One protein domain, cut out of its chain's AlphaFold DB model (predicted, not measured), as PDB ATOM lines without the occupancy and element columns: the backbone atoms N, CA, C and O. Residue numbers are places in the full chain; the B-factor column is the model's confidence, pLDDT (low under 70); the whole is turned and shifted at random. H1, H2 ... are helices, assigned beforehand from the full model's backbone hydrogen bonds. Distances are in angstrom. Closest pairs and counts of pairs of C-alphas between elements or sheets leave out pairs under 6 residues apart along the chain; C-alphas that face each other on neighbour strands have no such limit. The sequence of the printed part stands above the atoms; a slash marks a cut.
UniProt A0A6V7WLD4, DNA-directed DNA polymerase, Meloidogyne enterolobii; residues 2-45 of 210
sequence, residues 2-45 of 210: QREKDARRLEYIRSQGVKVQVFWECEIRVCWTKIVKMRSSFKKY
ATOM      1  N   GLN A   2     -33.999 -18.971  19.864       81.06
ATOM      2  CA  GLN A   2     -33.942 -18.254  18.565       81.06
ATOM      3  C   GLN A   2     -34.922 -17.067  18.503       81.06
ATOM      4  O   GLN A   2     -34.494 -15.935  18.325       81.06
ATOM      5  N   ARG A   3     -36.205 -17.296  18.820       84.00
ATOM      6  CA  ARG A   3     -37.241 -16.243  18.833       84.00
ATOM      7  C   ARG A   3     -36.913 -15.055  19.748       84.00
ATOM      8  O   ARG A   3     -37.214 -13.919  19.417       84.00
ATOM      9  N   GLU A   4     -36.255 -15.299  20.881       88.56
ATOM     10  CA  GLU A   4     -35.822 -14.240  21.811       88.56
ATOM     11  C   GLU A   4     -34.632 -13.435  21.271       88.56
ATOM     12  O   GLU A   4     -34.484 -12.253  21.578       88.56
ATOM     13  N   LYS A   5     -33.741 -14.063  20.489       89.56
ATOM     14  CA  LYS A   5     -32.672 -13.347  19.781       89.56
ATOM     15  C   LYS A   5     -33.262 -12.479  18.672       89.56
ATOM     16  O   LYS A   5     -32.887 -11.315  18.567       89.56
ATOM     17  N   ASP A   6     -34.214 -13.018  17.913       88.38
ATOM     18  CA  ASP A   6     -34.880 -12.289  16.832       88.38
ATOM     19  C   ASP A   6     -35.684 -11.103  17.378       88.38
ATOM     20  O   ASP A   6     -35.577  -9.999  16.851       88.38
ATOM     21  N   ALA A   7     -36.401 -11.285  18.494       90.19
ATOM     22  CA  ALA A   7     -37.122 -10.208  19.171       90.19
ATOM     23  C   ALA A   7     -36.188  -9.065  19.600       90.19
ATOM     24  O   ALA A   7     -36.447  -7.910  19.265       90.19
ATOM     25  N   ARG A   8     -35.059  -9.384  20.253       93.19
ATOM     26  CA  ARG A   8     -34.050  -8.382  20.643       93.19
ATOM     27  C   ARG A   8     -33.449  -7.659  19.439       93.19
ATOM     28  O   ARG A   8     -33.249  -6.449  19.479       93.19
ATOM     29  N   ARG A   9     -33.185  -8.382  18.347       90.50
ATOM     30  CA  ARG A   9     -32.679  -7.788  17.102       90.50
ATOM     31  C   ARG A   9     -33.703  -6.842  16.475       90.50
ATOM     32  O   ARG A   9     -33.333  -5.756  16.041       90.50
ATOM     33  N   LEU A  10     -34.976  -7.230  16.437       92.62
ATOM     34  CA  LEU A  10     -36.060  -6.399  15.909       92.62
ATOM     35  C   LEU A  10     -36.263  -5.132  16.741       92.62
ATOM     36  O   LEU A  10     -36.450  -4.059  16.174       92.62
ATOM     37  N   GLU A  11     -36.209  -5.249  18.065       93.38
ATOM     38  CA  GLU A  11     -36.290  -4.111  18.979       93.38
ATOM     39  C   GLU A  11     -35.136  -3.132  18.751       93.38
ATOM     40  O   GLU A  11     -35.375  -1.941  18.555       93.38
ATOM     41  N   TYR A  12     -33.905  -3.642  18.646       94.62
ATOM     42  CA  TYR A  12     -32.747  -2.825  18.298       94.62
ATOM     43  C   TYR A  12     -32.946  -2.095  16.964       94.62
ATOM     44  O   TYR A  12     -32.804  -0.879  16.917       94.62
ATOM     45  N   ILE A  13     -33.347  -2.784  15.890       93.12
ATOM     46  CA  ILE A  13     -33.544  -2.149  14.573       93.12
ATOM     47  C   ILE A  13     -34.626  -1.060  14.633       93.12
ATOM     48  O   ILE A  13     -34.443   0.025  14.083       93.12
ATOM     49  N   ARG A  14     -35.735  -1.318  15.337       94.25
ATOM     50  CA  ARG A  14     -36.805  -0.328  15.532       94.25
ATOM     51  C   ARG A  14     -36.329   0.881  16.336       94.25
ATOM     52  O   ARG A  14     -36.713   1.998  16.004       94.25
ATOM     53  N   SER A  15     -35.463   0.681  17.335       95.06
ATOM     54  CA  SER A  15     -34.871   1.776  18.121       95.06
ATOM     55  C   SER A  15     -34.025   2.736  17.277       95.06
ATOM     56  O   SER A  15     -33.907   3.905  17.621       95.06
ATOM     57  N   GLN A  16     -33.498   2.272  16.136       95.25
ATOM     58  CA  GLN A  16     -32.753   3.099  15.180       95.25
ATOM     59  C   GLN A  16     -33.668   3.896  14.224       95.25
ATOM     60  O   GLN A  16     -33.192   4.463  13.245       95.25
ATOM     61  N   GLY A  17     -34.988   3.912  14.456       92.81
ATOM     62  CA  GLY A  17     -35.957   4.637  13.623       92.81
ATOM     63  C   GLY A  17     -36.311   3.943  12.302       92.81
ATOM     64  O   GLY A  17     -37.005   4.521  11.467       92.81
ATOM     65  N   VAL A  18     -35.871   2.698  12.095       92.69
ATOM     66  CA  VAL A  18     -36.172   1.937  10.878       92.69
ATOM     67  C   VAL A  18     -37.566   1.315  10.985       92.69
ATOM     68  O   VAL A  18     -37.863   0.552  11.908       92.69
ATOM     69  N   LYS A  19     -38.431   1.595  10.004       92.75
ATOM     70  CA  LYS A  19     -39.746   0.950   9.893       92.75
ATOM     71  C   LYS A  19     -39.572  -0.501   9.440       92.75
ATOM     72  O   LYS A  19     -39.289  -0.760   8.276       92.75
ATOM     73  N   VAL A  20     -39.784  -1.447  10.354       89.88
ATOM     74  CA  VAL A  20     -39.675  -2.887  10.069       89.88
ATOM     75  C   VAL A  20     -41.056  -3.512   9.898       89.88
ATOM     76  O   VAL A  20     -41.883  -3.443  10.808       89.88
ATOM     77  N   GLN A  21     -41.281  -4.173   8.764       90.25
ATOM     78  CA  GLN A  21     -42.409  -5.081   8.549       90.25
ATOM     79  C   GLN A  21     -41.903  -6.523   8.640       90.25
ATOM     80  O   GLN A  21     -40.879  -6.853   8.049       90.25
ATOM     81  N   VAL A  22     -42.593  -7.362   9.413       88.94
ATOM     82  CA  VAL A  22     -42.226  -8.768   9.623       88.94
ATOM     83  C   VAL A  22     -43.307  -9.630   8.995       88.94
ATOM     84  O   VAL A  22     -44.480  -9.437   9.297       88.94
ATOM     85  N   PHE A  23     -42.890 -10.563   8.147       89.31
ATOM     86  CA  PHE A  23     -43.747 -11.579   7.551       89.31
ATOM     87  C   PHE A  23     -43.142 -12.947   7.847       89.31
ATOM     88  O   PHE A  23     -41.931 -13.136   7.708       89.31
ATOM     89  N   TRP A  24     -43.974 -13.893   8.262       87.50
ATOM     90  CA  TRP A  24     -43.592 -15.289   8.403       87.50
ATOM     91  C   TRP A  24     -43.545 -15.967   7.039       87.50
ATOM     92  O   TRP A  24     -44.307 -15.641   6.129       87.50
ATOM     93  N   GLU A  25     -42.690 -16.977   6.912       85.75
ATOM     94  CA  GLU A  25     -42.559 -17.759   5.681       85.75
ATOM     95  C   GLU A  25     -43.909 -18.323   5.203       85.75
ATOM     96  O   GLU A  25     -44.249 -18.212   4.028       85.75
ATOM     97  N   CYS A  26     -44.734 -18.850   6.114       88.50
ATOM     98  CA  CYS A  26     -46.058 -19.369   5.771       88.50
ATOM     99  C   CYS A  26     -47.014 -18.279   5.251       88.50
ATOM    100  O   CYS A  26     -47.798 -18.544   4.340       88.50
ATOM    101  N   GLU A  27     -46.923 -17.047   5.761       90.50
ATOM    102  CA  GLU A  27     -47.706 -15.909   5.267       90.50
ATOM    103  C   GLU A  27     -47.282 -15.551   3.840       90.50
ATOM    104  O   GLU A  27     -48.132 -15.374   2.967       90.50
ATOM    105  N   ILE A  28     -45.971 -15.538   3.573       88.12
ATOM    106  CA  ILE A  28     -45.416 -15.320   2.232       88.12
ATOM    107  C   ILE A  28     -45.868 -16.419   1.263       88.12
ATOM    108  O   ILE A  28     -46.337 -16.100   0.167       88.12
ATOM    109  N   ARG A  29     -45.811 -17.695   1.671       84.94
ATOM    110  CA  ARG A  29     -46.279 -18.830   0.854       84.94
ATOM    111  C   ARG A  29     -47.770 -18.702   0.518       84.94
ATOM    112  O   ARG A  29     -48.163 -18.907  -0.631       84.94
ATOM    113  N   VAL A  30     -48.604 -18.266   1.466       87.25
ATOM    114  CA  VAL A  30     -50.021 -17.959   1.193       87.25
ATOM    115  C   VAL A  30     -50.147 -16.804   0.195       87.25
ATOM    116  O   VAL A  30     -50.923 -16.900  -0.758       87.25
ATOM    117  N   CYS A  31     -49.375 -15.729   0.350       85.94
ATOM    118  CA  CYS A  31     -49.406 -14.607  -0.584       85.94
ATOM    119  C   CYS A  31     -48.970 -14.998  -2.005       85.94
ATOM    120  O   CYS A  31     -49.567 -14.508  -2.962       85.94
ATOM    121  N   TRP A  32     -48.010 -15.912  -2.176       82.88
ATOM    122  CA  TRP A  32     -47.608 -16.415  -3.496       82.88
ATOM    123  C   TRP A  32     -48.745 -17.098  -4.257       82.88
ATOM    124  O   TRP A  32     -48.828 -16.953  -5.478       82.88
ATOM    125  N   THR A  33     -49.634 -17.807  -3.553       82.56
ATOM    126  CA  THR A  33     -50.798 -18.460  -4.183       82.56
ATOM    127  C   THR A  33     -51.871 -17.461  -4.612       82.56
ATOM    128  O   THR A  33     -52.539 -17.668  -5.621       82.56
ATOM    129  N   LYS A  34     -52.020 -16.355  -3.875       86.12
ATOM    130  CA  LYS A  34     -53.096 -15.373  -4.082       86.12
ATOM    131  C   LYS A  34     -52.688 -14.185  -4.955       86.12
ATOM    132  O   LYS A  34     -53.537 -13.588  -5.609       86.12
ATOM    133  N   ILE A  35     -51.408 -13.809  -4.955       88.31
ATOM    134  CA  ILE A  35     -50.920 -12.554  -5.536       88.31
ATOM    135  C   ILE A  35     -49.882 -12.853  -6.620       88.31
ATOM    136  O   ILE A  35     -48.676 -12.912  -6.373       88.31
ATOM    137  N   VAL A  36     -50.352 -12.949  -7.867       83.81
ATOM    138  CA  VAL A  36     -49.504 -13.217  -9.045       83.81
ATOM    139  C   VAL A  36     -48.348 -12.216  -9.165       83.81
ATOM    140  O   VAL A  36     -47.212 -12.608  -9.421       83.81
ATOM    141  N   LYS A  37     -48.602 -10.922  -8.918       86.75
ATOM    142  CA  LYS A  37     -47.564  -9.875  -8.966       86.75
ATOM    143  C   LYS A  37     -46.432 -10.119  -7.966       86.75
ATOM    144  O   LYS A  37     -45.273  -9.875  -8.296       86.75
ATOM    145  N   MET A  38     -46.756 -10.608  -6.770       84.12
ATOM    146  CA  MET A  38     -45.764 -10.897  -5.738       84.12
ATOM    147  C   MET A  38     -44.889 -12.067  -6.173       84.12
ATOM    148  O   MET A  38     -43.673 -11.924  -6.214       84.12
ATOM    149  N   ARG A  39     -45.499 -13.168  -6.627       79.44
ATOM    150  CA  ARG A  39     -44.764 -14.321  -7.166       79.44
ATOM    151  C   ARG A  39     -43.809 -13.918  -8.294       79.44
ATOM    152  O   ARG A  39     -42.643 -14.301  -8.282       79.44
ATOM    153  N   SER A  40     -44.274 -13.105  -9.243       81.88
ATOM    154  CA  SER A  40     -43.437 -12.606 -10.343       81.88
ATOM    155  C   SER A  40     -42.307 -11.685  -9.879       81.88
ATOM    156  O   SER A  40     -41.244 -11.689 -10.489       81.88
ATOM    157  N   SER A  41     -42.523 -10.901  -8.821       83.25
ATOM    158  CA  SER A  41     -41.494 -10.011  -8.266       83.25
ATOM    159  C   SER A  41     -40.404 -10.804  -7.550       83.25
ATOM    160  O   SER A  41     -39.229 -10.548  -7.778       83.25
ATOM    161  N   PHE A  42     -40.781 -11.822  -6.769       80.75
ATOM    162  CA  PHE A  42     -39.832 -12.727  -6.112       80.75
ATOM    163  C   PHE A  42     -38.992 -13.505  -7.129       80.75
ATOM    164  O   PHE A  42     -37.778 -13.566  -6.991       80.75
ATOM    165  N   LYS A  43     -39.604 -14.009  -8.209       76.50
ATOM    166  CA  LYS A  43     -38.868 -14.692  -9.290       76.50
ATOM    167  C   LYS A  43     -37.838 -13.811 -10.004       76.50
ATOM    168  O   LYS A  43     -36.893 -14.334 -10.579       76.50
ATOM    169  N   LYS A  44     -38.050 -12.493 -10.030       79.31
ATOM    170  CA  LYS A  44     -37.148 -11.522 -10.672       79.31
ATOM    171  C   LYS A  44     -36.187 -10.866  -9.684       79.31
ATOM    172  O   LYS A  44     -35.391 -10.027 -10.099       79.31
ATOM    173  N   TYR A  45     -36.300 -11.184  -8.398       83.88
ATOM    174  CA  TYR A  45     -35.468 -10.579  -7.376       83.88
ATOM    175  C   TYR A  45     -34.030 -11.065  -7.544       83.88
ATOM    176  O   TYR A  45     -33.756 -12.263  -7.533       83.88
TER     177      TYR A  45
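What this domain is: This is residues 2 to 45 of the 210 residues of the protein "DNA-directed DNA polymerase" of Meloidogyne enterolobii (UniProt A0A6V7WLD4). Three helices stand in an open, elongated arrangement: H1 lies at one end, most of it standing free, and a stretched link, residues 16 to 24, leads across to a V-shaped corner made by H2 and H3 at the other end. No core joins the two ends, as H1 touches neither H2 nor H3. The printed part has 44 residues with three named helices, in the order H1, H2, H3, and no named strand; its class is all helix. It is only just loose, close to extended, with a radius of gyration of the C-alphas of 13.8 A, and its C-alphas span 34 by 22 by 15 A.

Where its parts are: Begin at the first printed residue, Gln 2, whose C-alpha is at (-33.942, -18.254, 18.565). From there H1, residues 2 to 15, runs 20.1 A to C-alpha 15 at (-34.871, 1.776, 18.121); watch y rise while x and z end close to where they began. After the link, find C-alpha 25 at (-42.559, -17.759, 5.681), where H2, residues 25 to 34, begins; its first and last C-alphas are 14.6 A apart. One residue, Ile 35, follows, and then H3, residues 36 to 43, runs 10.7 A to C-alpha 43 at (-38.868, -14.692, -9.290).

How they stand to each other: Start with H1, which is apart from H2 and apart from H3. Residues 2 to 9 and residues 12 to 17, of which 12 to 15 belong to H1, stand free. The link from H1 to H2 is short, with 9 residues between them. The link from H2 to H3 is tight, with 1 residue between them. Look there for the closest C-alphas of H2 and H3, those of Trp 32 and Arg 39, 5.1 A apart. The two helices touch only at the corner by their link, with 4 pairs of C-alphas within 8 A. Their lines stand at a steep tilt of 52 degrees and run opposite ways. In the backbones of H1, H2 and H3, every O i to N i+4 pair is within hydrogen-bond range.

The domain as a whole: Look for the greatest distance between the C-alphas of Ser 15 and Val 36, the two farthest apart, at 34.3 A. From Gln 2 to Tyr 45, the first to the last printed C-alpha, it is 27.1 A. Without the stretches that stand free, the body has 30 residues and spans 32 by 19 by 10 A. The printed part has no cut, and neither link is long. In the B-factor column you will find a mean pLDDT of 87.7 for the printed part of this model, and no printed residue is under 70.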